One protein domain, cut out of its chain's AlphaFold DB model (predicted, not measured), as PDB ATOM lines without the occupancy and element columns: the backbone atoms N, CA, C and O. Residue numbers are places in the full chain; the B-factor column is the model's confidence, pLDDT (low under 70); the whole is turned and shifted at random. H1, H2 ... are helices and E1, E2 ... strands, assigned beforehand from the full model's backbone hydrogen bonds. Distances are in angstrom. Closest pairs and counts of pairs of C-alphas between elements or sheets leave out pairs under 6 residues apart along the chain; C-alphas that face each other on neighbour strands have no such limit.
ATOM      1  N   ILE A  68      32.857  -9.744  25.963       98.75
ATOM      2  CA  ILE A  68      32.173  -8.662  25.251       98.75
ATOM      3  C   ILE A  68      32.468  -7.313  25.916       98.75
ATOM      4  O   ILE A  68      32.739  -7.243  27.115       98.75
ATOM      5  N   GLN A  69      32.377  -6.223  25.160       98.62
ATOM      6  CA  GLN A  69      32.498  -4.857  25.669       98.62
ATOM      7  C   GLN A  69      31.327  -4.004  25.185       98.62
ATOM      8  O   GLN A  69      30.977  -4.042  24.007       98.62
ATOM      9  N   LEU A  70      30.756  -3.213  26.096       98.69
ATOM     10  CA  LEU A  70      29.652  -2.293  25.822       98.69
ATOM     11  C   LEU A  70      30.151  -0.851  25.743       98.69
ATOM     12  O   LEU A  70      30.914  -0.405  26.601       98.69
ATOM     13  N   MET A  71      29.681  -0.117  24.739       98.06
ATOM     14  CA  MET A  71      29.973   1.300  24.553       98.06
ATOM     15  C   MET A  71      28.701   2.043  24.157       98.06
ATOM     16  O   MET A  71      28.080   1.721  23.149       98.06
ATOM     17  N   ASN A  72      28.321   3.054  24.937       96.12
ATOM     18  CA  ASN A  72      27.237   3.956  24.561       96.12
ATOM     19  C   ASN A  72      27.753   5.035  23.601       96.12
ATOM     20  O   ASN A  72      28.861   5.548  23.775       96.12
ATOM     21  N   ASP A  73      26.925   5.415  22.634       96.38
ATOM     22  CA  ASP A  73      27.199   6.526  21.735       96.38
ATOM     23  C   ASP A  73      27.144   7.855  22.503       96.38
ATOM     24  O   ASP A  73      26.082   8.378  22.840       96.38
ATOM     25  N   SER A  74      28.327   8.394  22.800       93.62
ATOM     26  CA  SER A  74      28.485   9.638  23.562       93.62
ATOM     27  C   SER A  74      28.010  10.897  22.830       93.62
ATOM     28  O   SER A  74      27.956  11.963  23.441       93.62
ATOM     29  N   THR A  75      27.678  10.800  21.538       94.94
ATOM     30  CA  THR A  75      27.172  11.941  20.763       94.94
ATOM     31  C   THR A  75      25.683  12.210  21.001       94.94
ATOM     32  O   THR A  75      25.182  13.251  20.578       94.94
ATOM     33  N   ILE A  76      24.991  11.304  21.700       93.50
ATOM     34  CA  ILE A  76      23.551  11.365  21.961       93.50
ATOM     35  C   ILE A  76      23.301  11.793  23.405       93.50
ATOM     36  O   ILE A  76      23.803  11.177  24.349       93.50
ATOM     37  N   ASP A  77      22.473  12.822  23.587       93.56
ATOM     38  CA  ASP A  77      22.023  13.246  24.909       93.56
ATOM     39  C   ASP A  77      20.745  12.484  25.265       93.56
ATOM     40  O   ASP A  77      19.627  12.937  25.019       93.56
ATOM     41  N   ILE A  78      20.921  11.312  25.880       95.00
ATOM     42  CA  ILE A  78      19.831  10.396  26.249       95.00
ATOM     43  C   ILE A  78      18.724  11.119  27.036       95.00
ATOM     44  O   ILE A  78      17.546  10.830  26.838       95.00
ATOM     45  N   SER A  79      19.083  12.086  27.892       88.88
ATOM     46  CA  SER A  79      18.126  12.827  28.726       88.88
ATOM     47  C   SER A  79      17.203  13.748  27.923       88.88
ATOM     48  O   SER A  79      16.077  14.017  28.340       88.88
ATOM     49  N   LYS A  80      17.659  14.218  26.757       91.62
ATOM     50  CA  LYS A  80      16.869  15.048  25.840       91.62
ATOM     51  C   LYS A  80      16.177  14.206  24.780       91.62
ATOM     52  O   LYS A  80      14.987  14.383  24.520       91.62
ATOM     53  N   ASP A  81      16.922  13.281  24.188       94.12
ATOM     54  CA  ASP A  81      16.494  12.542  23.007       94.12
ATOM     55  C   ASP A  81      15.621  11.336  23.363       94.12
ATOM     56  O   ASP A  81      14.854  10.860  22.526       94.12
ATOM     57  N   ASN A  82      15.683  10.859  24.613       96.56
ATOM     58  CA  ASN A  82      15.027   9.630  25.071       96.56
ATOM     59  C   ASN A  82      15.429   8.400  24.239       96.56
ATOM     60  O   ASN A  82      14.670   7.438  24.104       96.56
ATOM     61  N   ILE A  83      16.631   8.436  23.664       97.38
ATOM     62  CA  ILE A  83      17.225   7.376  22.857       97.38
ATOM     63  C   ILE A  83      18.623   7.109  23.391       97.38
ATOM     64  O   ILE A  83      19.361   8.045  23.678       97.38
ATOM     65  N   ALA A  84      18.990   5.838  23.482       97.94
ATOM     66  CA  ALA A  84      20.368   5.418  23.689       97.94
ATOM     67  C   ALA A  84      20.775   4.463  22.569       97.94
ATOM     68  O   ALA A  84      19.954   3.682  22.080       97.94
ATOM     69  N   ILE A  85      22.038   4.523  22.160       98.31
ATOM     70  CA  ILE A  85      22.578   3.620  21.149       98.31
ATOM     71  C   ILE A  85      23.824   2.965  21.719       98.31
ATOM     72  O   ILE A  85      24.796   3.647  22.030       98.31
ATOM     73  N   VAL A  86      23.785   1.644  21.854       98.62
ATOM     74  CA  VAL A  86      24.855   0.869  22.482       98.62
ATOM     75  C   VAL A  86      25.489  -0.047  21.453       98.62
ATOM     76  O   VAL A  86      24.812  -0.875  20.851       98.62
ATOM     77  N   THR A  87      26.794   0.084  21.260       98.62
ATOM     78  CA  THR A  87      27.601  -0.870  20.505       98.62
ATOM     79  C   THR A  87      28.115  -1.950  21.448       98.62
ATOM     80  O   THR A  87      28.706  -1.638  22.484       98.62
ATOM     81  N   THR A  88      27.930  -3.212  21.065       98.69
ATOM     82  CA  THR A  88      28.591  -4.349  21.712       98.69
ATOM     83  C   THR A  88      29.663  -4.888  20.783       98.69
ATOM     84  O   THR A  88      29.384  -5.161  19.615       98.69
ATOM     85  N   SER A  89      30.874  -5.060  21.305       98.56
ATOM     86  CA  SER A  89      31.998  -5.661  20.586       98.56
ATOM     87  C   SER A  89      32.451  -6.961  21.239       98.56
ATOM     88  O   SER A  89      32.358  -7.099  22.459       98.56
ATOM     89  N   ILE A  90      32.929  -7.911  20.438       98.69
ATOM     90  CA  ILE A  90      33.577  -9.139  20.910       98.69
ATOM     91  C   ILE A  90      35.080  -8.881  21.026       98.69
ATOM     92  O   ILE A  90      35.698  -8.276  20.149       98.69
ATOM     93  N   THR A  91      35.667  -9.337  22.127       98.69
ATOM     94  CA  THR A  91      37.078  -9.128  22.465       98.69
ATOM     95  C   THR A  91      37.719 -10.420  22.958       98.69
ATOM     96  O   THR A  91      37.032 -11.360  23.380       98.69
ATOM     97  N   ASP A  92      39.044 -10.475  22.916       98.06
ATOM     98  CA  ASP A  92      39.814 -11.502  23.611       98.06
ATOM     99  C   ASP A  92      39.865 -11.254  25.134       98.06
ATOM    100  O   ASP A  92      39.262 -10.322  25.670       98.06
ATOM    101  N   SER A  93      40.589 -12.098  25.875       96.94
ATOM    102  CA  SER A  93      40.685 -11.974  27.340       96.94
ATOM    103  C   SER A  93      41.446 -10.735  27.823       96.94
ATOM    104  O   SER A  93      41.389 -10.418  29.010       96.94
ATOM    105  N   SER A  94      42.174 -10.067  26.930       96.94
ATOM    106  CA  SER A  94      42.938  -8.848  27.195       96.94
ATOM    107  C   SER A  94      42.187  -7.586  26.749       96.94
ATOM    108  O   SER A  94      42.699  -6.482  26.930       96.94
ATOM    109  N   GLY A  95      40.980  -7.730  26.189       97.12
ATOM    110  CA  GLY A  95      40.169  -6.627  25.674       97.12
ATOM    111  C   GLY A  95      40.541  -6.184  24.257       97.12
ATOM    112  O   GLY A  95      40.087  -5.127  23.821       97.12
ATOM    113  N   VAL A  96      41.355  -6.953  23.524       98.19
ATOM    114  CA  VAL A  96      41.647  -6.668  22.113       98.19
ATOM    115  C   VAL A  96      40.434  -7.065  21.276       98.19
ATOM    116  O   VAL A  96      39.898  -8.161  21.430       98.19
ATOM    117  N   PHE A  97      39.986  -6.166  20.401       98.00
ATOM    118  CA  PHE A  97      38.851  -6.394  19.508       98.00
ATOM    119  C   PHE A  97      39.080  -7.603  18.597       98.00
ATOM    120  O   PHE A  97      40.075  -7.644  17.878       98.00
ATOM    121  N   TYR A  98      38.147  -8.554  18.602       97.25
ATOM    122  CA  TYR A  98      38.208  -9.755  17.776       97.25
ATOM    123  C   TYR A  98      37.375  -9.556  16.494       97.25
ATOM    124  O   TYR A  98      36.141  -9.615  16.550       97.25
ATOM    125  N   PRO A  99      38.012  -9.316  15.329       94.50
ATOM    126  CA  PRO A  99      37.328  -8.830  14.129       94.50
ATOM    127  C   PRO A  99      36.472  -9.888  13.429       94.50
ATOM    128  O   PRO A  99      35.630  -9.534  12.617       94.50
ATOM    129  N   TYR A 100      36.640 -11.169  13.758       92.50
ATOM    130  CA  TYR A 100      35.841 -12.270  13.209       92.50
ATOM    131  C   TYR A 100      34.747 -12.735  14.177       92.50
ATOM    132  O   TYR A 100      34.256 -13.856  14.088       92.50
ATOM    133  N   GLY A 101      34.404 -11.906  15.166       94.25
ATOM    134  CA  GLY A 101      33.412 -12.256  16.172       94.25
ATOM    135  C   GLY A 101      32.010 -12.324  15.576       94.25
ATOM    136  O   GLY A 101      31.556 -11.401  14.904       94.25
ATOM    137  N   GLU A 102      31.307 -13.405  15.870       94.25
ATOM    138  CA  GLU A 102      29.992 -13.678  15.283       94.25
ATOM    139  C   GLU A 102      29.001 -14.325  16.258       94.25
ATOM    140  O   GLU A 102      27.878 -14.681  15.898       94.25
ATOM    141  N   ASN A 103      29.419 -14.478  17.515       97.44
ATOM    142  CA  ASN A 103      28.585 -15.044  18.561       97.44
ATOM    143  C   ASN A 103      27.357 -14.161  18.824       97.44
ATOM    144  O   ASN A 103      27.373 -12.938  18.632       97.44
ATOM    145  N   CYS A 104      26.283 -14.792  19.283       97.00
ATOM    146  CA  CYS A 104      25.033 -14.119  19.587       97.00
ATOM    147  C   CYS A 104      25.118 -13.308  20.887       97.00
ATOM    148  O   CYS A 104      25.530 -13.817  21.931       97.00
ATOM    149  N   ILE A 105      24.705 -12.039  20.819       98.69
ATOM    150  CA  ILE A 105      24.620 -11.138  21.968       98.69
ATOM    151  C   ILE A 105      23.162 -11.024  22.396       98.69
ATOM    152  O   ILE A 105      22.307 -10.668  21.586       98.69
ATOM    153  N   TYR A 106      22.898 -11.284  23.671       98.69
ATOM    154  CA  TYR A 106      21.585 -11.216  24.304       98.69
ATOM    155  C   TYR A 106      21.508 -10.014  25.239       98.69
ATOM    156  O   TYR A 106      22.486  -9.696  25.906       98.69
ATOM    157  N   TYR A 107      20.349  -9.366  25.317       98.62
ATOM    158  CA  TYR A 107      20.145  -8.089  25.992       98.62
ATOM    159  C   TYR A 107      18.959  -8.147  26.960       98.62
ATOM    160  O   TYR A 107      17.885  -8.645  26.629       98.62
ATOM    161  N   HIS A 108      19.146  -7.600  28.156       98.44
ATOM    162  CA  HIS A 108      18.134  -7.407  29.192       98.44
ATOM    163  C   HIS A 108      18.145  -5.943  29.628       98.44
ATOM    164  O   HIS A 108      19.215  -5.356  29.800       98.44
ATOM    165  N   ILE A 109      16.964  -5.353  29.786       98.12
ATOM    166  CA  ILE A 109      16.788  -3.943  30.144       98.12
ATOM    167  C   ILE A 109      16.116  -3.858  31.508       98.12
ATOM    168  O   ILE A 109      15.075  -4.471  31.731       98.12
ATOM    169  N   ASP A 110      16.689  -3.038  32.381       97.50
ATOM    170  CA  ASP A 110      16.113  -2.674  33.667       97.50
ATOM    171  C   ASP A 110      15.626  -1.222  33.630       97.50
ATOM    172  O   ASP A 110      16.340  -0.330  33.168       97.50
ATOM    173  N   GLY A 111      14.436  -0.971  34.176       97.06
ATOM    174  CA  GLY A 111      13.814   0.355  34.208       97.06
ATOM    175  C   GLY A 111      12.879   0.631  33.028       97.06
ATOM    176  O   GLY A 111      12.549  -0.258  32.246       97.06
ATOM    177  N   ASP A 112      12.412   1.876  32.929       97.81
ATOM    178  CA  ASP A 112      11.483   2.316  31.879       97.81
ATOM    179  C   ASP A 112      12.240   2.574  30.566       97.81
ATOM    180  O   ASP A 112      12.604   3.704  30.237       97.81
ATOM    181  N   ALA A 113      12.550   1.496  29.846       97.88
ATOM    182  CA  ALA A 113      13.136   1.534  28.514       97.88
ATOM    183  C   ALA A 113      12.779   0.274  27.707       97.88
ATOM    184  O   ALA A 113      12.385  -0.755  28.252       97.88
ATOM    185  N   GLN A 114      12.927   0.352  26.386       97.50
ATOM    186  CA  GLN A 114      12.652  -0.749  25.462       97.50
ATOM    187  C   GLN A 114      13.702  -0.826  24.354       97.50
ATOM    188  O   GLN A 114      14.204   0.201  23.889       97.50
ATOM    189  N   ILE A 115      13.980  -2.040  23.881       98.31
ATOM    190  CA  ILE A 115      14.760  -2.266  22.661       98.31
ATOM    191  C   ILE A 115      13.865  -1.933  21.465       98.31
ATOM    192  O   ILE A 115      12.830  -2.567  21.265       98.31
ATOM    193  N   LEU A 116      14.252  -0.933  20.675       97.94
ATOM    194  CA  LEU A 116      13.584  -0.610  19.414       97.94
ATOM    195  C   LEU A 116      14.067  -1.508  18.282       97.94
ATOM    196  O   LEU A 116      13.254  -1.995  17.503       97.94
ATOM    197  N   SER A 117      15.385  -1.679  18.177       98.00
ATOM    198  CA  SER A 117      16.014  -2.467  17.121       98.00
ATOM    199  C   SER A 117      17.381  -2.987  17.561       98.00
ATOM    200  O   SER A 117      18.086  -2.313  18.319       98.00
ATOM    201  N   LEU A 118      17.764  -4.157  17.054       97.81
ATOM    202  CA  LEU A 118      19.107  -4.721  17.145       97.81
ATOM    203  C   LEU A 118      19.668  -4.940  15.739       97.81
ATOM    204  O   LEU A 118      19.057  -5.629  14.925       97.81
ATOM    205  N   GLU A 119      20.849  -4.393  15.478       97.38
ATOM    206  CA  GLU A 119      21.506  -4.423  14.171       97.38
ATOM    207  C   GLU A 119      22.938  -4.947  14.268       97.38
ATOM    208  O   GLU A 119      23.585  -4.874  15.313       97.38
ATOM    209  N   ASN A 120      23.450  -5.455  13.154       96.38
ATOM    210  CA  ASN A 120      24.846  -5.878  13.006       96.38
ATOM    211  C   ASN A 120      25.470  -5.456  11.664       96.38
ATOM    212  O   ASN A 120      26.686  -5.495  11.529       96.38
ATOM    213  N   GLY A 121      24.664  -4.992  10.701       95.25
ATOM    214  CA  GLY A 121      25.145  -4.557   9.386       95.25
ATOM    215  C   GLY A 121      25.440  -5.698   8.410       95.25
ATOM    216  O   GLY A 121      25.971  -5.441   7.334       95.25
ATOM    217  N   ASP A 122      25.089  -6.934   8.763       93.31
ATOM    218  CA  ASP A 122      25.231  -8.082   7.877       93.31
ATOM    219  C   ASP A 122      24.145  -8.052   6.781       93.31
ATOM    220  O   ASP A 122      22.954  -8.137   7.104       93.31
ATOM    221  N   PRO A 123      24.515  -7.948   5.488       89.50
ATOM    222  CA  PRO A 123      23.552  -7.826   4.397       89.50
ATOM    223  C   PRO A 123      22.737  -9.101   4.131       89.50
ATOM    224  O   PRO A 123      21.734  -9.025   3.419       89.50
ATOM    225  N   VAL A 124      23.145 -10.259   4.661       85.56
ATOM    226  CA  VAL A 124      22.457 -11.548   4.453       85.56
ATOM    227  C   VAL A 124      21.785 -12.088   5.719       85.56
ATOM    228  O   VAL A 124      21.128 -13.129   5.672       85.56
ATOM    229  N   ASP A 125      21.898 -11.390   6.852       85.00
ATOM    230  CA  ASP A 125      21.200 -11.758   8.082       85.00
ATOM    231  C   ASP A 125      19.705 -11.416   7.999       85.00
ATOM    232  O   ASP A 125      19.294 -10.256   8.048       85.00
ATOM    233  N   THR A 126      18.875 -12.453   7.920       85.62
ATOM    234  CA  THR A 126      17.411 -12.333   7.819       85.62
ATOM    235  C   THR A 126      16.697 -12.360   9.172       85.62
ATOM    236  O   THR A 126      15.463 -12.324   9.225       85.62
ATOM    237  N   THR A 127      17.441 -12.411  10.282       83.31
ATOM    238  CA  THR A 127      16.867 -12.368  11.629       83.31
ATOM    239  C   THR A 127      16.100 -11.060  11.815       83.31
ATOM    240  O   THR A 127      16.522  -9.996  11.356       83.31
ATOM    241  N   LYS A 128      14.966 -11.109  12.519       87.19
ATOM    242  CA  LYS A 128      14.232  -9.889  12.877       87.19
ATOM    243  C   LYS A 128      15.122  -8.986  13.733       87.19
ATOM    244  O   LYS A 128      15.839  -9.465  14.604       87.19
ATOM    245  N   ASN A 129      15.054  -7.688  13.486       91.81
ATOM    246  CA  ASN A 129      15.747  -6.661  14.262       91.81
ATOM    247  C   ASN A 129      14.855  -6.068  15.368       91.81
ATOM    248  O   ASN A 129      15.361  -5.593  16.378       91.81
ATOM    249  N   VAL A 130      13.527  -6.147  15.218       92.88
ATOM    250  CA  VAL A 130      12.528  -5.649  16.181       92.88
ATOM    251  C   VAL A 130      11.867  -6.778  16.976       92.88
ATOM    252  O   VAL A 130      11.739  -7.900  16.482       92.88
ATOM    253  N   ASN A 131      11.368  -6.466  18.178       90.19
ATOM    254  CA  ASN A 131      10.705  -7.422  19.086       90.19
ATOM    255  C   ASN A 131      11.560  -8.662  19.405       90.19
ATOM    256  O   ASN A 131      11.039  -9.759  19.605       90.19
ATOM    257  N   VAL A 132      12.876  -8.475  19.427       91.75
ATOM    258  CA  VAL A 132      13.868  -9.476  19.806       91.75
ATOM    259  C   VAL A 132      14.799  -8.866  20.842       91.75
ATOM    260  O   VAL A 132      14.978  -7.650  20.900       91.75
ATOM    261  N   ASN A 133      15.400  -9.720  21.656       94.44
ATOM    262  CA  ASN A 133      16.377  -9.329  22.662       94.44
ATOM    263  C   ASN A 133      17.766  -9.908  22.369       94.44
ATOM    264  O   ASN A 133      18.611  -9.928  23.255       94.44
ATOM    265  N   TYR A 134      18.004 -10.392  21.150       96.81
ATOM    266  CA  TYR A 134      19.293 -10.936  20.752       96.81
ATOM    267  C   TYR A 134      19.626 -10.621  19.296       96.81
ATOM    268  O   TYR A 134      18.735 -10.445  18.463       96.81
ATOM    269  N   ARG A 135      20.923 -10.568  18.990       96.81
ATOM    270  CA  ARG A 135      21.440 -10.417  17.627       96.81
ATOM    271  C   ARG A 135      22.839 -11.015  17.536       96.81
ATOM    272  O   ARG A 135      23.653 -10.803  18.434       96.81
ATOM    273  N   ARG A 136      23.132 -11.731  16.447       95.12
ATOM    274  CA  ARG A 136      24.499 -12.184  16.157       95.12
ATOM    275  C   ARG A 136      25.413 -11.003  15.875       95.12
ATOM    276  O   ARG A 136      24.990 -10.065  15.196       95.12
ATOM    277  N   ALA A 137      26.645 -11.056  16.363       97.56
ATOM    278  CA  ALA A 137      27.676 -10.147  15.891       97.56
ATOM    279  C   ALA A 137      27.972 -10.384  14.409       97.56
ATOM    280  O   ALA A 137      27.821 -11.491  13.897       97.56
ATOM    281  N   PHE A 138      28.375  -9.323  13.725       96.62
ATOM    282  CA  PHE A 138      28.950  -9.398  12.394       96.62
ATOM    283  C   PHE A 138      30.266  -8.640  12.420       96.62
ATOM    284  O   PHE A 138      30.315  -7.492  12.866       96.62
ATOM    285  N   MET A 139      31.340  -9.316  12.016       96.25
ATOM    286  CA  MET A 139      32.706  -8.800  12.092       96.25
ATOM    287  C   MET A 139      33.038  -8.185  13.463       96.25
ATOM    288  O   MET A 139      33.540  -7.070  13.572       96.25
ATOM    289  N   GLY A 140      32.677  -8.896  14.534       97.44
ATOM    290  CA  GLY A 140      32.951  -8.530  15.920       97.44
ATOM    291  C   GLY A 140      31.960  -7.563  16.567       97.44
ATOM    292  O   GLY A 140      32.127  -7.279  17.752       97.44
ATOM    293  N   LEU A 141      30.941  -7.054  15.858       98.38
ATOM    294  CA  LEU A 141      30.087  -5.963  16.346       98.38
ATOM    295  C   LEU A 141      28.578  -6.245  16.265       98.38
ATOM    296  O   LEU A 141      28.083  -6.888  15.344       98.38
ATOM    297  N   THR A 142      27.834  -5.674  17.215       97.94
ATOM    298  CA  THR A 142      26.378  -5.443  17.143       97.94
ATOM    299  C   THR A 142      26.034  -4.056  17.682       97.94
ATOM    300  O   THR A 142      26.848  -3.409  18.350       97.94
ATOM    301  N   ARG A 143      24.815  -3.588  17.413       98.06
ATOM    302  CA  ARG A 143      24.310  -2.288  17.846       98.06
ATOM    303  C   ARG A 143      22.864  -2.404  18.325       98.06
ATOM    304  O   ARG A 143      22.006  -2.896  17.599       98.06
ATOM    305  N   ALA A 144      22.597  -1.935  19.538       98.56
ATOM    306  CA  ALA A 144      21.273  -1.878  20.141       98.56
ATOM    307  C   ALA A 144      20.759  -0.436  20.167       98.56
ATOM    308  O   ALA A 144      21.449   0.471  20.634       98.56
ATOM    309  N   PHE A 145      19.536  -0.231  19.687       98.44
ATOM    310  CA  PHE A 145      18.840   1.052  19.712       98.44
ATOM    311  C   PHE A 145      17.749   0.981  20.770       98.44
ATOM    312  O   PHE A 145      16.810   0.194  20.650       98.44
ATOM    313  N   LEU A 146      17.878   1.788  21.815       98.38
ATOM    314  CA  LEU A 146      16.987   1.782  22.965       98.38
ATOM    315  C   LEU A 146      16.138   3.046  22.962       98.38
ATOM    316  O   LEU A 146      16.651   4.139  22.735       98.38
ATOM    317  N   LYS A 147      14.855   2.901  23.280       98.19
ATOM    318  CA  LYS A 147      13.988   4.021  23.634       98.19
ATOM    319  C   LYS A 147      13.806   4.053  25.134       98.19
ATOM    320  O   LYS A 147      13.295   3.100  25.713       98.19
ATOM    321  N   VAL A 148      14.199   5.165  25.726       98.19
ATOM    322  CA  VAL A 148      14.064   5.446  27.149       98.19
ATOM    323  C   VAL A 148      12.725   6.146  27.389       98.19
ATOM    324  O   VAL A 148      12.250   6.919  26.555       98.19
ATOM    325  N   GLY A 149      12.054   5.815  28.486       97.69
ATOM    326  CA  GLY A 149      10.818   6.469  28.890       97.69
ATOM    327  C   GLY A 149      11.060   7.921  29.292       97.69
ATOM    328  O   GLY A 149      12.095   8.257  29.859       97.69
ATOM    329  N   LYS A 150      10.088   8.798  29.022       95.38
ATOM    330  CA  LYS A 150      10.225  10.244  29.286       95.38
ATOM    331  C   LYS A 150      10.391  10.582  30.766       95.38
ATOM    332  O   LYS A 150      11.019  11.577  31.098       95.38
ATOM    333  N   GLU A 151       9.824   9.746  31.629       94.81
ATOM    334  CA  GLU A 151       9.887   9.886  33.087       94.81
ATOM    335  C   GLU A 151      10.900   8.908  33.706       94.81
ATOM    336  O   GLU A 151      10.931   8.715  34.924       94.81
ATOM    337  N   ALA A 152      11.717   8.244  32.878       96.06
ATOM    338  CA  ALA A 152      12.700   7.289  33.356       96.06
ATOM    339  C   ALA A 152      13.753   8.008  34.203       96.06
ATOM    340  O   ALA A 152      14.332   9.016  33.808       96.06
ATOM    341  N   THR A 153      14.026   7.460  35.385       94.38
ATOM    342  CA  THR A 153      15.023   8.020  36.310       94.38
ATOM    343  C   THR A 153      16.276   7.165  36.399       94.38
ATOM    344  O   THR A 153      17.358   7.700  36.605       94.38
ATOM    345  N   ASN A 154      16.139   5.846  36.238       96.62
ATOM    346  CA  ASN A 154      17.230   4.883  36.300       96.62
ATOM    347  C   ASN A 154      16.993   3.792  35.256       96.62
ATOM    348  O   ASN A 154      15.961   3.121  35.304       96.62
ATOM    349  N   VAL A 155      17.939   3.626  34.331       98.12
ATOM    350  CA  VAL A 155      17.885   2.600  33.282       98.12
ATOM    351  C   VAL A 155      19.215   1.868  33.218       98.12
ATOM    352  O   VAL A 155      20.275   2.499  33.141       98.12
ATOM    353  N   GLY A 156      19.144   0.542  33.226       98.06
ATOM    354  CA  GLY A 156      20.276  -0.362  33.078       98.06
ATOM    355  C   GLY A 156      20.149  -1.225  31.834       98.06
ATOM    356  O   GLY A 156      19.048  -1.594  31.430       98.06
ATOM    357  N   LEU A 157      21.289  -1.564  31.243       98.56
ATOM    358  CA  LEU A 157      21.394  -2.587  30.213       98.56
ATOM    359  C   LEU A 157      22.329  -3.683  30.711       98.56
ATOM    360  O   LEU A 157      23.447  -3.390  31.132       98.56
ATOM    361  N   THR A 158      21.900  -4.934  30.600       98.69
ATOM    362  CA  THR A 158      22.742  -6.118  30.769       98.69
ATOM    363  C   THR A 158      22.818  -6.858  29.440       98.69
ATOM    364  O   THR A 158      21.792  -7.219  28.876       98.69
ATOM    365  N   ALA A 159      24.027  -7.082  28.940       98.75
ATOM    366  CA  ALA A 159      24.294  -7.890  27.764       98.75
ATOM    367  C   ALA A 159      25.054  -9.157  28.158       98.75
ATOM    368  O   ALA A 159      25.900  -9.122  29.055       98.75
ATOM    369  N   ALA A 160      24.784 -10.263  27.480       98.88
ATOM    370  CA  ALA A 160      25.481 -11.516  27.711       98.88
ATOM    371  C   ALA A 160      25.693 -12.294  26.415       98.88
ATOM    372  O   ALA A 160      24.920 -12.161  25.466       98.88
ATOM    373  N   ALA A 161      26.750 -13.099  26.380       98.81
ATOM    374  CA  ALA A 161      27.080 -13.926  25.229       98.81
ATOM    375  C   ALA A 161      27.836 -15.192  25.643       98.81
ATOM    376  O   ALA A 161      28.602 -15.192  26.611       98.81
ATOM    377  N   ILE A 162      27.649 -16.257  24.866       98.81
ATOM    378  CA  ILE A 162      28.523 -17.431  24.860       98.81
ATOM    379  C   ILE A 162      29.540 -17.187  23.741       98.81
ATOM    380  O   ILE A 162      29.174 -17.184  22.572       98.81
ATOM    381  N   VAL A 163      30.797 -16.926  24.090       98.25
ATOM    382  CA  VAL A 163      31.828 -16.476  23.143       98.25
ATOM    383  C   VAL A 163      32.909 -17.530  22.947       98.25
ATOM    384  O   VAL A 163      33.397 -18.134  23.902       98.25
ATOM    385  N   GLY A 164      33.283 -17.746  21.694       97.31
ATOM    386  CA  GLY A 164      34.241 -18.760  21.268       97.31
ATOM    387  C   GLY A 164      34.284 -18.819  19.743       97.31
ATOM    388  O   GLY A 164      33.368 -18.333  19.078       97.31
ATOM    389  N   GLU A 165      35.332 -19.415  19.184       94.06
ATOM    390  CA  GLU A 165      35.404 -19.658  17.742       94.06
ATOM    391  C   GLU A 165      34.416 -20.764  17.371       94.06
ATOM    392  O   GLU A 165      34.579 -21.898  17.820       94.06
ATOM    393  N   LYS A 166      33.407 -20.454  16.552       91.19
ATOM    394  CA  LYS A 166      32.341 -21.410  16.211       91.19
ATOM    395  C   LYS A 166      32.871 -22.675  15.530       91.19
ATOM    396  O   LYS A 166      32.416 -23.764  15.858       91.19
ATOM    397  N   GLN A 167      33.897 -22.532  14.688       89.69
ATOM    398  CA  GLN A 167      34.585 -23.642  14.009       89.69
ATOM    399  C   GLN A 167      35.840 -24.148  14.742       89.69
ATOM    400  O   GLN A 167      36.484 -25.089  14.287       89.69
ATOM    401  N   GLY A 168      36.233 -23.514  15.853       88.19
ATOM    402  CA  GLY A 168      37.403 -23.918  16.637       88.19
ATOM    403  C   GLY A 168      38.745 -23.921  15.889       88.19
ATOM    404  O   GLY A 168      39.581 -24.775  16.186       88.19
ATOM    405  N   LEU A 169      38.950 -23.009  14.927       85.12
ATOM    406  CA  LEU A 169      40.123 -22.973  14.035       85.12
ATOM    407  C   LEU A 169      41.460 -22.912  14.786       85.12
ATOM    408  O   LEU A 169      42.416 -23.596  14.423       85.12
ATOM    409  N   THR A 170      41.534 -22.093  15.833       86.50
ATOM    410  CA  THR A 170      42.722 -21.931  16.678       86.50
ATOM    411  C   THR A 170      42.458 -22.329  18.128       86.50
ATOM    412  O   THR A 170      43.382 -22.707  18.855       86.50
ATOM    413  N   SER A 171      41.198 -22.286  18.576       93.19
ATOM    414  CA  SER A 171      40.832 -22.657  19.937       93.19
ATOM    415  C   SER A 171      39.428 -23.235  20.058       93.19
ATOM    416  O   SER A 171      38.451 -22.639  19.631       93.19
ATOM    417  N   ASN A 172      39.307 -24.332  20.803       94.62
ATOM    418  CA  ASN A 172      38.023 -24.909  21.199       94.62
ATOM    419  C   ASN A 172      37.514 -24.407  22.566       94.62
ATOM    420  O   ASN A 172      36.631 -25.021  23.163       94.62
ATOM    421  N   LYS A 173      38.114 -23.348  23.126       97.88
ATOM    422  CA  LYS A 173      37.712 -22.809  24.430       97.88
ATOM    423  C   LYS A 173      36.599 -21.781  24.283       97.88
ATOM    424  O   LYS A 173      36.780 -20.759  23.622       97.88
ATOM    425  N   VAL A 174      35.532 -21.995  25.040       98.31
ATOM    426  CA  VAL A 174      34.353 -21.135  25.125       98.31
ATOM    427  C   VAL A 174      34.325 -20.414  26.472       98.31
ATOM    428  O   VAL A 174      34.694 -20.973  27.510       98.31
ATOM    429  N   CYS A 175      33.894 -19.156  26.466       98.69
ATOM    430  CA  CYS A 175      33.585 -18.365  27.650       98.69
ATOM    431  C   CYS A 175      32.096 -17.994  27.660       98.69
ATOM    432  O   CYS A 175      31.438 -17.995  26.624       98.69
ATOM    433  N   ILE A 176      31.571 -17.638  28.830       98.81
ATOM    434  CA  ILE A 176      30.253 -17.017  28.957       98.81
ATOM    435  C   ILE A 176      30.473 -15.710  29.699       98.81
ATOM    436  O   ILE A 176      30.973 -15.725  30.824       98.81
ATOM    437  N   ASP A 177      30.153 -14.593  29.061       98.75
ATOM    438  CA  ASP A 177      30.416 -13.269  29.614       98.75
ATOM    439  C   ASP A 177      29.118 -12.482  29.764       98.75
ATOM    440  O   ASP A 177      28.209 -12.592  28.942       98.75
ATOM    441  N   VAL A 178      29.040 -11.703  30.842       98.75
ATOM    442  CA  VAL A 178      27.913 -10.829  31.169       98.75
ATOM    443  C   VAL A 178      28.487  -9.464  31.501       98.75
ATOM    444  O   VAL A 178      29.299  -9.329  32.419       98.75
ATOM    445  N   LYS A 179      28.058  -8.441  30.767       98.50
ATOM    446  CA  LYS A 179      28.416  -7.046  31.013       98.50
ATOM    447  C   LYS A 179      27.162  -6.235  31.250       98.50
ATOM    448  O   LYS A 179      26.159  -6.420  30.573       98.50
ATOM    449  N   SER A 180      27.251  -5.288  32.168       98.25
ATOM    450  CA  SER A 180      26.161  -4.366  32.442       98.25
ATOM    451  C   SER A 180      26.658  -2.934  32.390       98.25
ATOM    452  O   SER A 180      27.802  -2.654  32.750       98.25
ATOM    453  N   MET A 181      25.792  -2.019  31.973       97.62
ATOM    454  CA  MET A 181      26.075  -0.592  31.971       97.62
ATOM    455  C   MET A 181      24.849   0.224  32.366       97.62
ATOM    456  O   MET A 181      23.709  -0.163  32.114       97.62
ATOM    457  N   THR A 182      25.101   1.383  32.969       97.88
ATOM    458  CA  THR A 182      24.056   2.382  33.210       97.88
ATOM    459  C   THR A 182      23.772   3.120  31.912       97.88
ATOM    460  O   THR A 182      24.697   3.636  31.286       97.88
ATOM    461  N   ILE A 183      22.501   3.180  31.526       97.69
ATOM    462  CA  ILE A 183      22.023   3.963  30.383       97.69
ATOM    463  C   ILE A 183      21.544   5.341  30.848       97.69
ATOM    464  O   ILE A 183      21.838   6.344  30.206       97.69
ATOM    465  N   LEU A 184      20.843   5.409  31.984       96.44
ATOM    466  CA  LEU A 184      20.363   6.661  32.569       96.44
ATOM    467  C   LEU A 184      20.402   6.601  34.101       96.44
ATOM    468  O   LEU A 184      20.101   5.563  34.695       96.44
ATOM    469  N   GLY A 185      20.725   7.729  34.738       94.81
ATOM    470  CA  GLY A 185      20.608   7.902  36.186       94.81
ATOM    471  C   GLY A 185      21.761   7.312  36.993       94.81
ATOM    472  O   GLY A 185      22.930   7.523  36.680       94.81
ATOM    473  N   GLN A 186      21.417   6.632  38.087       95.25
ATOM    474  CA  GLN A 186      22.338   6.017  39.053       95.25
ATOM    475  C   GLN A 186      22.051   4.517  39.208       95.25
ATOM    476  O   GLN A 186      22.209   3.950  40.291       95.25
ATOM    477  N   TRP A 187      21.585   3.874  38.134       96.88
ATOM    478  CA  TRP A 187      21.357   2.435  38.135       96.88
ATOM    479  C   TRP A 187      22.653   1.680  38.473       96.88
ATOM    480  O   TRP A 187      23.752   2.100  38.117       96.88
ATOM    481  N   GLN A 188      22.532   0.560  39.180       95.38
ATOM    482  CA  GLN A 188      23.672  -0.282  39.529       95.38
ATOM    483  C   GLN A 188      23.386  -1.731  39.164       95.38
ATOM    484  O   GLN A 188      22.342  -2.284  39.524       95.38
ATOM    485  N   ALA A 189      24.357  -2.347  38.492       94.62
ATOM    486  CA  ALA A 189      24.303  -3.751  38.133       94.62
ATOM    487  C   ALA A 189      24.222  -4.623  39.387       94.62
ATOM    488  O   ALA A 189      25.002  -4.454  40.326       94.62
ATOM    489  N   GLN A 190      23.285  -5.570  39.389       93.62
ATOM    490  CA  GLN A 190      23.188  -6.558  40.458       93.62
ATOM    491  C   GLN A 190      24.053  -7.780  40.125       93.62
ATOM    492  O   GLN A 190      24.183  -8.120  38.945       93.62
ATOM    493  N   PRO A 191      24.608  -8.473  41.137       96.31
ATOM    494  CA  PRO A 191      25.372  -9.695  40.928       96.31
ATOM    495  C   PRO A 191      24.574 -10.748  40.155       96.31
ATOM    496  O   PRO A 191      23.391 -10.971  40.427       96.31
ATOM    497  N   THR A 192      25.243 -11.434  39.233       97.75
ATOM    498  CA  THR A 192      24.654 -12.505  38.430       97.75
ATOM    499  C   THR A 192      25.346 -13.841  38.687       97.75
ATOM    500  O   THR A 192      26.505 -13.909  39.103       97.75
ATOM    501  N   GLN A 193      24.616 -14.926  38.453       98.44
ATOM    502  CA  GLN A 193      25.142 -16.286  38.386       98.44
ATOM    503  C   GLN A 193      24.796 -16.882  37.029       98.44
ATOM    504  O   GLN A 193      23.705 -16.652  36.514       98.44
ATOM    505  N   ILE A 194      25.708 -17.660  36.455       98.81
ATOM    506  CA  ILE A 194      25.534 -18.234  35.120       98.81
ATOM    507  C   ILE A 194      25.521 -19.751  35.248       98.81
ATOM    508  O   ILE A 194      26.445 -20.330  35.824       98.81
ATOM    509  N   TYR A 195      24.497 -20.390  34.691       98.81
ATOM    510  CA  TYR A 195      24.375 -21.847  34.656       98.81
ATOM    511  C   TYR A 195      24.259 -22.329  33.216       98.81
ATOM    512  O   TYR A 195      23.575 -21.690  32.422       98.81
ATOM    513  N   TYR A 196      24.904 -23.443  32.873       98.81
ATOM    514  CA  TYR A 196      24.974 -23.909  31.488       98.81
ATOM    515  C   TYR A 196      24.908 -25.432  31.339       98.81
ATOM    516  O   TYR A 196      25.130 -26.199  32.284       98.81
ATOM    517  N   THR A 197      24.603 -25.854  30.119       97.88
ATOM    518  CA  THR A 197      24.559 -27.238  29.633       97.88
ATOM    519  C   THR A 197      25.338 -27.325  28.318       97.88
ATOM    520  O   THR A 197      25.548 -26.315  27.646       97.88
ATOM    521  N   LEU A 198      25.812 -28.525  27.979       96.38
ATOM    522  CA  LEU A 198      26.602 -28.792  26.764       96.38
ATOM    523  C   LEU A 198      25.891 -29.745  25.791       96.38
ATOM    524  O   LEU A 198      26.380 -30.005  24.701       96.38
ATOM    525  N   ASP A 199      24.749 -30.290  26.193       86.19
ATOM    526  CA  ASP A 199      23.964 -31.273  25.444       86.19
ATOM    527  C   ASP A 199      22.752 -30.636  24.736       86.19
ATOM    528  O   ASP A 199      21.838 -31.338  24.310       86.19
ATOM    529  N   GLY A 200      22.697 -29.301  24.667       83.81
ATOM    530  CA  GLY A 200      21.556 -28.558  24.131       83.81
ATOM    531  C   GLY A 200      20.302 -28.540  25.022       83.81
ATOM    532  O   GLY A 200      19.297 -27.938  24.641       83.81
ATOM    533  N   SER A 201      20.312 -29.144  26.216       89.12
ATOM    534  CA  SER A 201      19.167 -29.070  27.139       89.12
ATOM    535  C   SER A 201      19.015 -27.668  27.753       89.12
ATOM    536  O   SER A 201      19.982 -26.917  27.846       89.12
ATOM    537  N   LEU A 202      17.804 -27.261  28.164       89.75
ATOM    538  CA  LEU A 202      17.606 -25.969  28.846       89.75
ATOM    539  C   LEU A 202      18.254 -25.999  30.246       89.75
ATOM    540  O   LEU A 202      17.888 -26.862  31.050       89.75
ATOM    541  N   PRO A 203      19.175 -25.074  30.579       97.44
ATOM    542  CA  PRO A 203      19.794 -25.049  31.896       97.44
ATOM    543  C   PRO A 203      18.811 -24.676  33.009       97.44
ATOM    544  O   PRO A 203      17.824 -23.976  32.806       97.44
ATOM    545  N   THR A 204      19.138 -25.096  34.227       97.44
ATOM    546  CA  THR A 204      18.476 -24.671  35.467       97.44
ATOM    547  C   THR A 204      19.534 -24.262  36.493       97.44
ATOM    548  O   THR A 204      20.721 -24.509  36.301       97.44
ATOM    549  N   VAL A 205      19.125 -23.734  37.649       97.19
ATOM    550  CA  VAL A 205      20.043 -23.457  38.779       97.19
ATOM    551  C   VAL A 205      20.719 -24.710  39.367       97.19
ATOM    552  O   VAL A 205      21.561 -24.601  40.252       97.19
ATOM    553  N   LYS A 206      20.338 -25.913  38.909       97.56
ATOM    554  CA  LYS A 206      20.995 -27.187  39.244       97.56
ATOM    555  C   LYS A 206      22.004 -27.642  38.181       97.56
ATOM    556  O   LYS A 206      22.676 -28.647  38.398       97.56
ATOM    557  N   SER A 207      22.077 -26.954  37.040       98.44
ATOM    558  CA  SER A 207      23.039 -27.226  35.965       98.44
ATOM    559  C   SER A 207      24.446 -26.748  36.348       98.44
ATOM    560  O   SER A 207      24.686 -26.297  37.471       98.44
ATOM    561  N   ASN A 208      25.405 -26.849  35.425       98.38
ATOM    562  CA  ASN A 208      26.790 -26.486  35.708       98.38
ATOM    563  C   ASN A 208      26.911 -24.985  35.980       98.38
ATOM    564  O   ASN A 208      26.553 -24.175  35.131       98.38
ATOM    565  N   LEU A 209      27.443 -24.615  37.146       98.62
ATOM    566  CA  LEU A 209      27.786 -23.228  37.459       98.62
ATOM    567  C   LEU A 209      29.034 -22.823  36.662       98.62
ATOM    568  O   LEU A 209      30.082 -23.463  36.787       98.62
ATOM    569  N   TYR A 210      28.942 -21.744  35.888       98.62
ATOM    570  CA  TYR A 210      30.080 -21.189  35.162       98.62
ATOM    571  C   TYR A 210      31.129 -20.633  36.134       98.62
ATOM    572  O   TYR A 210      30.815 -19.856  37.036       98.62
ATOM    573  N   LYS A 211      32.389 -21.037  35.946       98.00
ATOM    574  CA  LYS A 211      33.532 -20.605  36.776       98.00
ATOM    575  C   LYS A 211      34.712 -20.070  35.960       98.00
ATOM    576  O   LYS A 211      35.717 -19.672  36.540       98.00
ATOM    577  N   GLY A 212      34.610 -20.093  34.635       97.69
ATOM    578  CA  GLY A 212      35.687 -19.746  33.716       97.69
ATOM    579  C   GLY A 212      35.577 -20.517  32.405       97.69
ATOM    580  O   GLY A 212      34.668 -21.327  32.225       97.69
ATOM    581  N   ALA A 213      36.501 -20.244  31.487       98.19
ATOM    582  CA  ALA A 213      36.514 -20.856  30.163       98.19
ATOM    583  C   ALA A 213      36.557 -22.394  30.223       98.19
ATOM    584  O   ALA A 213      37.279 -22.965  31.043       98.19
ATOM    585  N   PHE A 214      35.844 -23.053  29.313       98.44
ATOM    586  CA  PHE A 214      35.787 -24.512  29.198       98.44
ATOM    587  C   PHE A 214      35.942 -24.945  27.731       98.44
ATOM    588  O   PHE A 214      35.562 -24.191  26.836       98.44
ATOM    589  N   PRO A 215      36.542 -26.115  27.456       97.69
ATOM    590  CA  PRO A 215      36.613 -26.645  26.100       97.69
ATOM    591  C   PRO A 215      35.255 -27.201  25.652       97.69
ATOM    592  O   PRO A 215      34.485 -27.691  26.481       97.69
ATOM    593  N   VAL A 216      35.001 -27.176  24.345       96.12
ATOM    594  CA  VAL A 216      33.876 -27.865  23.694       96.12
ATOM    595  C   VAL A 216      34.381 -28.762  22.560       96.12
ATOM    596  O   VAL A 216      35.465 -28.538  22.016       96.12
ATOM    597  N   GLU A 217      33.611 -29.792  22.219       93.19
ATOM    598  CA  GLU A 217      33.819 -30.591  21.005       93.19
ATOM    599  C   GLU A 217      32.998 -29.991  19.852       93.19
ATOM    600  O   GLU A 217      31.967 -29.363  20.096       93.19
ATOM    601  N   MET A 218      33.429 -30.155  18.598       89.75
ATOM    602  CA  MET A 218      32.605 -29.727  17.457       89.75
ATOM    603  C   MET A 218      31.313 -30.561  17.400       89.75
ATOM    604  O   MET A 218      31.341 -31.766  17.650       89.75
ATOM    605  N   GLY A 219      30.190 -29.907  17.114       84.62
ATOM    606  CA  GLY A 219      28.829 -30.420  17.280       84.62
ATOM    607  C   GLY A 219      28.198 -30.089  18.642       84.62
ATOM    608  O   GLY A 219      27.073 -30.508  18.918       84.62
ATOM    609  N   THR A 220      28.892 -29.352  19.522       92.69
ATOM    610  CA  THR A 220      28.362 -28.968  20.842       92.69
ATOM    611  C   THR A 220      27.378 -27.808  20.720       92.69
ATOM    612  O   THR A 220      27.713 -26.743  20.198       92.69
ATOM    613  N   ILE A 221      26.198 -27.965  21.326       93.06
ATOM    614  CA  ILE A 221      25.260 -26.865  21.570       93.06
ATOM    615  C   ILE A 221      25.361 -26.468  23.039       93.06
ATOM    616  O   ILE A 221      24.916 -27.190  23.936       93.06
ATOM    617  N   VAL A 222      25.920 -25.287  23.284       97.56
ATOM    618  CA  VAL A 222      25.969 -24.698  24.620       97.56
ATOM    619  C   VAL A 222      24.690 -23.904  24.837       97.56
ATOM    620  O   VAL A 222      24.380 -23.004  24.058       97.56
ATOM    621  N   ARG A 223      23.958 -24.190  25.916       98.12
ATOM    622  CA  ARG A 223      22.878 -23.315  26.396       98.12
ATOM    623  C   ARG A 223      23.245 -22.773  27.763       98.12
ATOM    624  O   ARG A 223      23.830 -23.485  28.576       98.12
ATOM    625  N   ALA A 224      22.910 -21.516  28.026       98.69
ATOM    626  CA  ALA A 224      23.225 -20.846  29.281       98.69
ATOM    627  C   ALA A 224      22.065 -19.969  29.757       98.69
ATOM    628  O   ALA A 224      21.345 -19.391  28.951       98.69
ATOM    629  N   ILE A 225      21.910 -19.846  31.073       98.75
ATOM    630  CA  ILE A 225      21.003 -18.886  31.705       98.75
ATOM    631  C   ILE A 225      21.797 -17.919  32.577       98.75
ATOM    632  O   ILE A 225      22.738 -18.326  33.264       98.75
ATOM    633  N   VAL A 226      21.395 -16.650  32.575       98.75
ATOM    634  CA  VAL A 226      21.893 -15.630  33.505       98.75
ATOM    635  C   VAL A 226      20.831 -15.409  34.570       98.75
ATOM    636  O   VAL A 226      19.701 -15.031  34.266       98.75
ATOM    637  N   VAL A 227      21.198 -15.662  35.823       98.56
ATOM    638  CA  VAL A 227      20.317 -15.558  36.985       98.56
ATOM    639  C   VAL A 227      20.698 -14.334  37.801       98.56
ATOM    640  O   VAL A 227      21.841 -14.206  38.240       98.56
ATOM    641  N   GLN A 228      19.727 -13.464  38.051       96.44
ATOM    642  CA  GLN A 228      19.850 -12.270  38.879       96.44
ATOM    643  C   GLN A 228      18.684 -12.265  39.870       96.44
ATOM    644  O   GLN A 228      17.553 -12.532  39.491       96.44
ATOM    645  N   ASN A 229      18.939 -12.036  41.162       92.81
ATOM    646  CA  ASN A 229      17.887 -12.030  42.196       92.81
ATOM    647  C   ASN A 229      16.963 -13.272  42.206       92.81
ATOM    648  O   ASN A 229      15.805 -13.183  42.599       92.81
ATOM    649  N   ARG A 230      17.504 -14.450  41.855       92.44
ATOM    650  CA  ARG A 230      16.783 -15.739  41.709       92.44
ATOM    651  C   ARG A 230      15.835 -15.822  40.506       92.44
ATOM    652  O   ARG A 230      15.138 -16.825  40.377       92.44
ATOM    653  N   GLU A 231      15.855 -14.836  39.622       96.12
ATOM    654  CA  GLU A 231      15.118 -14.830  38.362       96.12
ATOM    655  C   GLU A 231      16.076 -15.035  37.189       96.12
ATOM    656  O   GLU A 231      17.228 -14.598  37.222       96.12
ATOM    657  N   VAL A 232      15.610 -15.734  36.156       97.69
ATOM    658  CA  VAL A 232      16.343 -15.853  34.893       97.69
ATOM    659  C   VAL A 232      16.073 -14.587  34.090       97.69
ATOM    660  O   VAL A 232      14.934 -14.351  33.701       97.69
ATOM    661  N   ILE A 233      17.112 -13.788  33.853       97.75
ATOM    662  CA  ILE A 233      17.001 -12.550  33.068       97.75
ATOM    663  C   ILE A 233      17.381 -12.760  31.600       97.75
ATOM    664  O   ILE A 233      16.922 -12.020  30.739       97.75
ATOM    665  N   LEU A 234      18.200 -13.775  31.297       98.25
ATOM    666  CA  LEU A 234      18.608 -14.122  29.934       98.25
ATOM    667  C   LEU A 234      18.709 -15.637  29.770       98.25
ATOM    668  O   LEU A 234      19.276 -16.318  30.625       98.25
ATOM    669  N   GLU A 235      18.230 -16.129  28.631       96.88
ATOM    670  CA  GLU A 235      18.486 -17.474  28.116       96.88
ATOM    671  C   GLU A 235      19.271 -17.349  26.811       96.88
ATOM    672  O   GLU A 235      18.892 -16.585  25.925       96.88
ATOM    673  N   MET A 236      20.371 -18.086  26.698       97.88
ATOM    674  CA  MET A 236      21.333 -17.975  25.607       97.88
ATOM    675  C   MET A 236      21.631 -19.343  25.015       97.88
ATOM    676  O   MET A 236      21.602 -20.355  25.721       97.88
ATOM    677  N   GLN A 237      21.971 -19.364  23.732       95.31
ATOM    678  CA  GLN A 237      22.443 -20.555  23.049       95.31
ATOM    679  C   GLN A 237      23.502 -20.185  22.016       95.31
ATOM    680  O   GLN A 237      23.377 -19.171  21.338       95.31
ATOM    681  N   GLU A 238      24.504 -21.043  21.874       95.56
ATOM    682  CA  GLU A 238      25.472 -20.981  20.787       95.56
ATOM    683  C   GLU A 238      25.835 -22.404  20.352       95.56
ATOM    684  O   GLU A 238      25.876 -23.328  21.170       95.56
ATOM    685  N   GLU A 239      26.068 -22.578  19.057       90.75
ATOM    686  CA  GLU A 239      26.487 -23.842  18.454       90.75
ATOM    687  C   GLU A 239      27.937 -23.725  17.992       90.75
ATOM    688  O   GLU A 239      28.318 -22.722  17.389       90.75
ATOM    689  N   PHE A 240      28.728 -24.752  18.288       92.50
ATOM    690  CA  PHE A 240      30.123 -24.865  17.885       92.50
ATOM    691  C   PHE A 240      30.263 -26.106  17.016       92.50
ATOM    692  O   PHE A 240      30.274 -27.219  17.537       92.50
ATOM    693  N   ASP A 241      30.329 -25.922  15.704       87.12
ATOM    694  CA  ASP A 241      30.420 -26.989  14.709       87.12
ATOM    695  C   ASP A 241      31.237 -26.526  13.498       87.12
ATOM    696  O   ASP A 241      31.302 -25.333  13.186       87.12
TER     697      ASP A 241
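This is residues 68 to 241 of the 382 residues of an uncharacterized protein of Saccharicrinis fermentans DSM 9555 = JCM 21142 (UniProt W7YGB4). Three strongly twisted sheets stack face to face in turn, with the sheet of E5, E3, E7 and E8 in the middle, the sheet of E1, E2, E6 and E4 over one of its faces and the smaller sheet of E9, E10 and E11 over the other. The strands of neighbouring sheets run nearly along each other, and the short helix H1 lies at one end of the stack. The printed part has 174 residues, with one named helix and eleven named strands in the order E1 H1 E2 E3 E4 E5 E6 E7 E8 E9 E10 E11; each sheet is antiparallel, and the class is mostly strand. The whole is compact, with a radius of gyration of the C-alphas of 16.0 A and spans of 49 by 38 by 31 A.

In the sheet E5 E3 E7 E8, E5 is residues 134 to 136, E3 104 to 110, E7 155 to 163 with 25.7 A from first to last C-alpha, and E8 173 to 184 with 35.2 A. In the sheet E1 E2 E6 E4, E1 is residues 68 to 72, from C-alpha 68 at (32.173, -8.662, 25.251), E2 83 to 91 with 25.8 A, E6 141 to 148 with 22.4 A, and E4 113 to 119. The third sheet has E9, residues 192 to 197, E10, 220 to 228 with 26.0 A, and E11, 231 to 240 with 27.3 A, ending at C-alpha 240 at (30.123, -24.865, 17.885). H1 is residues 78 to 81.

E7 and E8 form a hairpin, with N 159 and O 179 at 2.8 A; N 106 and O 160 of E3 and E7 are at 2.8 A, and N 135 and O 105 of E5 and E3 at 2.9 A. The sheet E1 E2 E6 E4 faces this one, with strands at 12 degrees to its strands; the closest C-alphas of E1 and E8 are those of Ile 68 and Asp 177, 6.6 A apart. Within it, N 69 and O 89 are at 2.8 A, N 86 and O 144 at 2.9 A, and N 145 and O 117 at 2.9 A. H1 only grazes this sheet; it is too short for an O i to N i+4 pair, and its one O i to N i+3 pair is not within hydrogen-bond range. E9, E10 and E11 form a meander, each strand the antiparallel neighbour of the one before, with N 225 and O 195 at 2.8 A and N 224 and O 236 at 2.9 A. Their sheet faces E5 E3 E7 E8 with strands at 21 degrees; the closest C-alphas of E7 and E11 are those of Ile 162 and Glu 238, 6.2 A apart.

The C-alphas farthest apart, Lys 80 and Glu 217, are 48.9 A apart. The long links are E2 to E3, E4 to E5 and E9 to E10. The printed part has no cut, and no printed residue is under 70 in pLDDT.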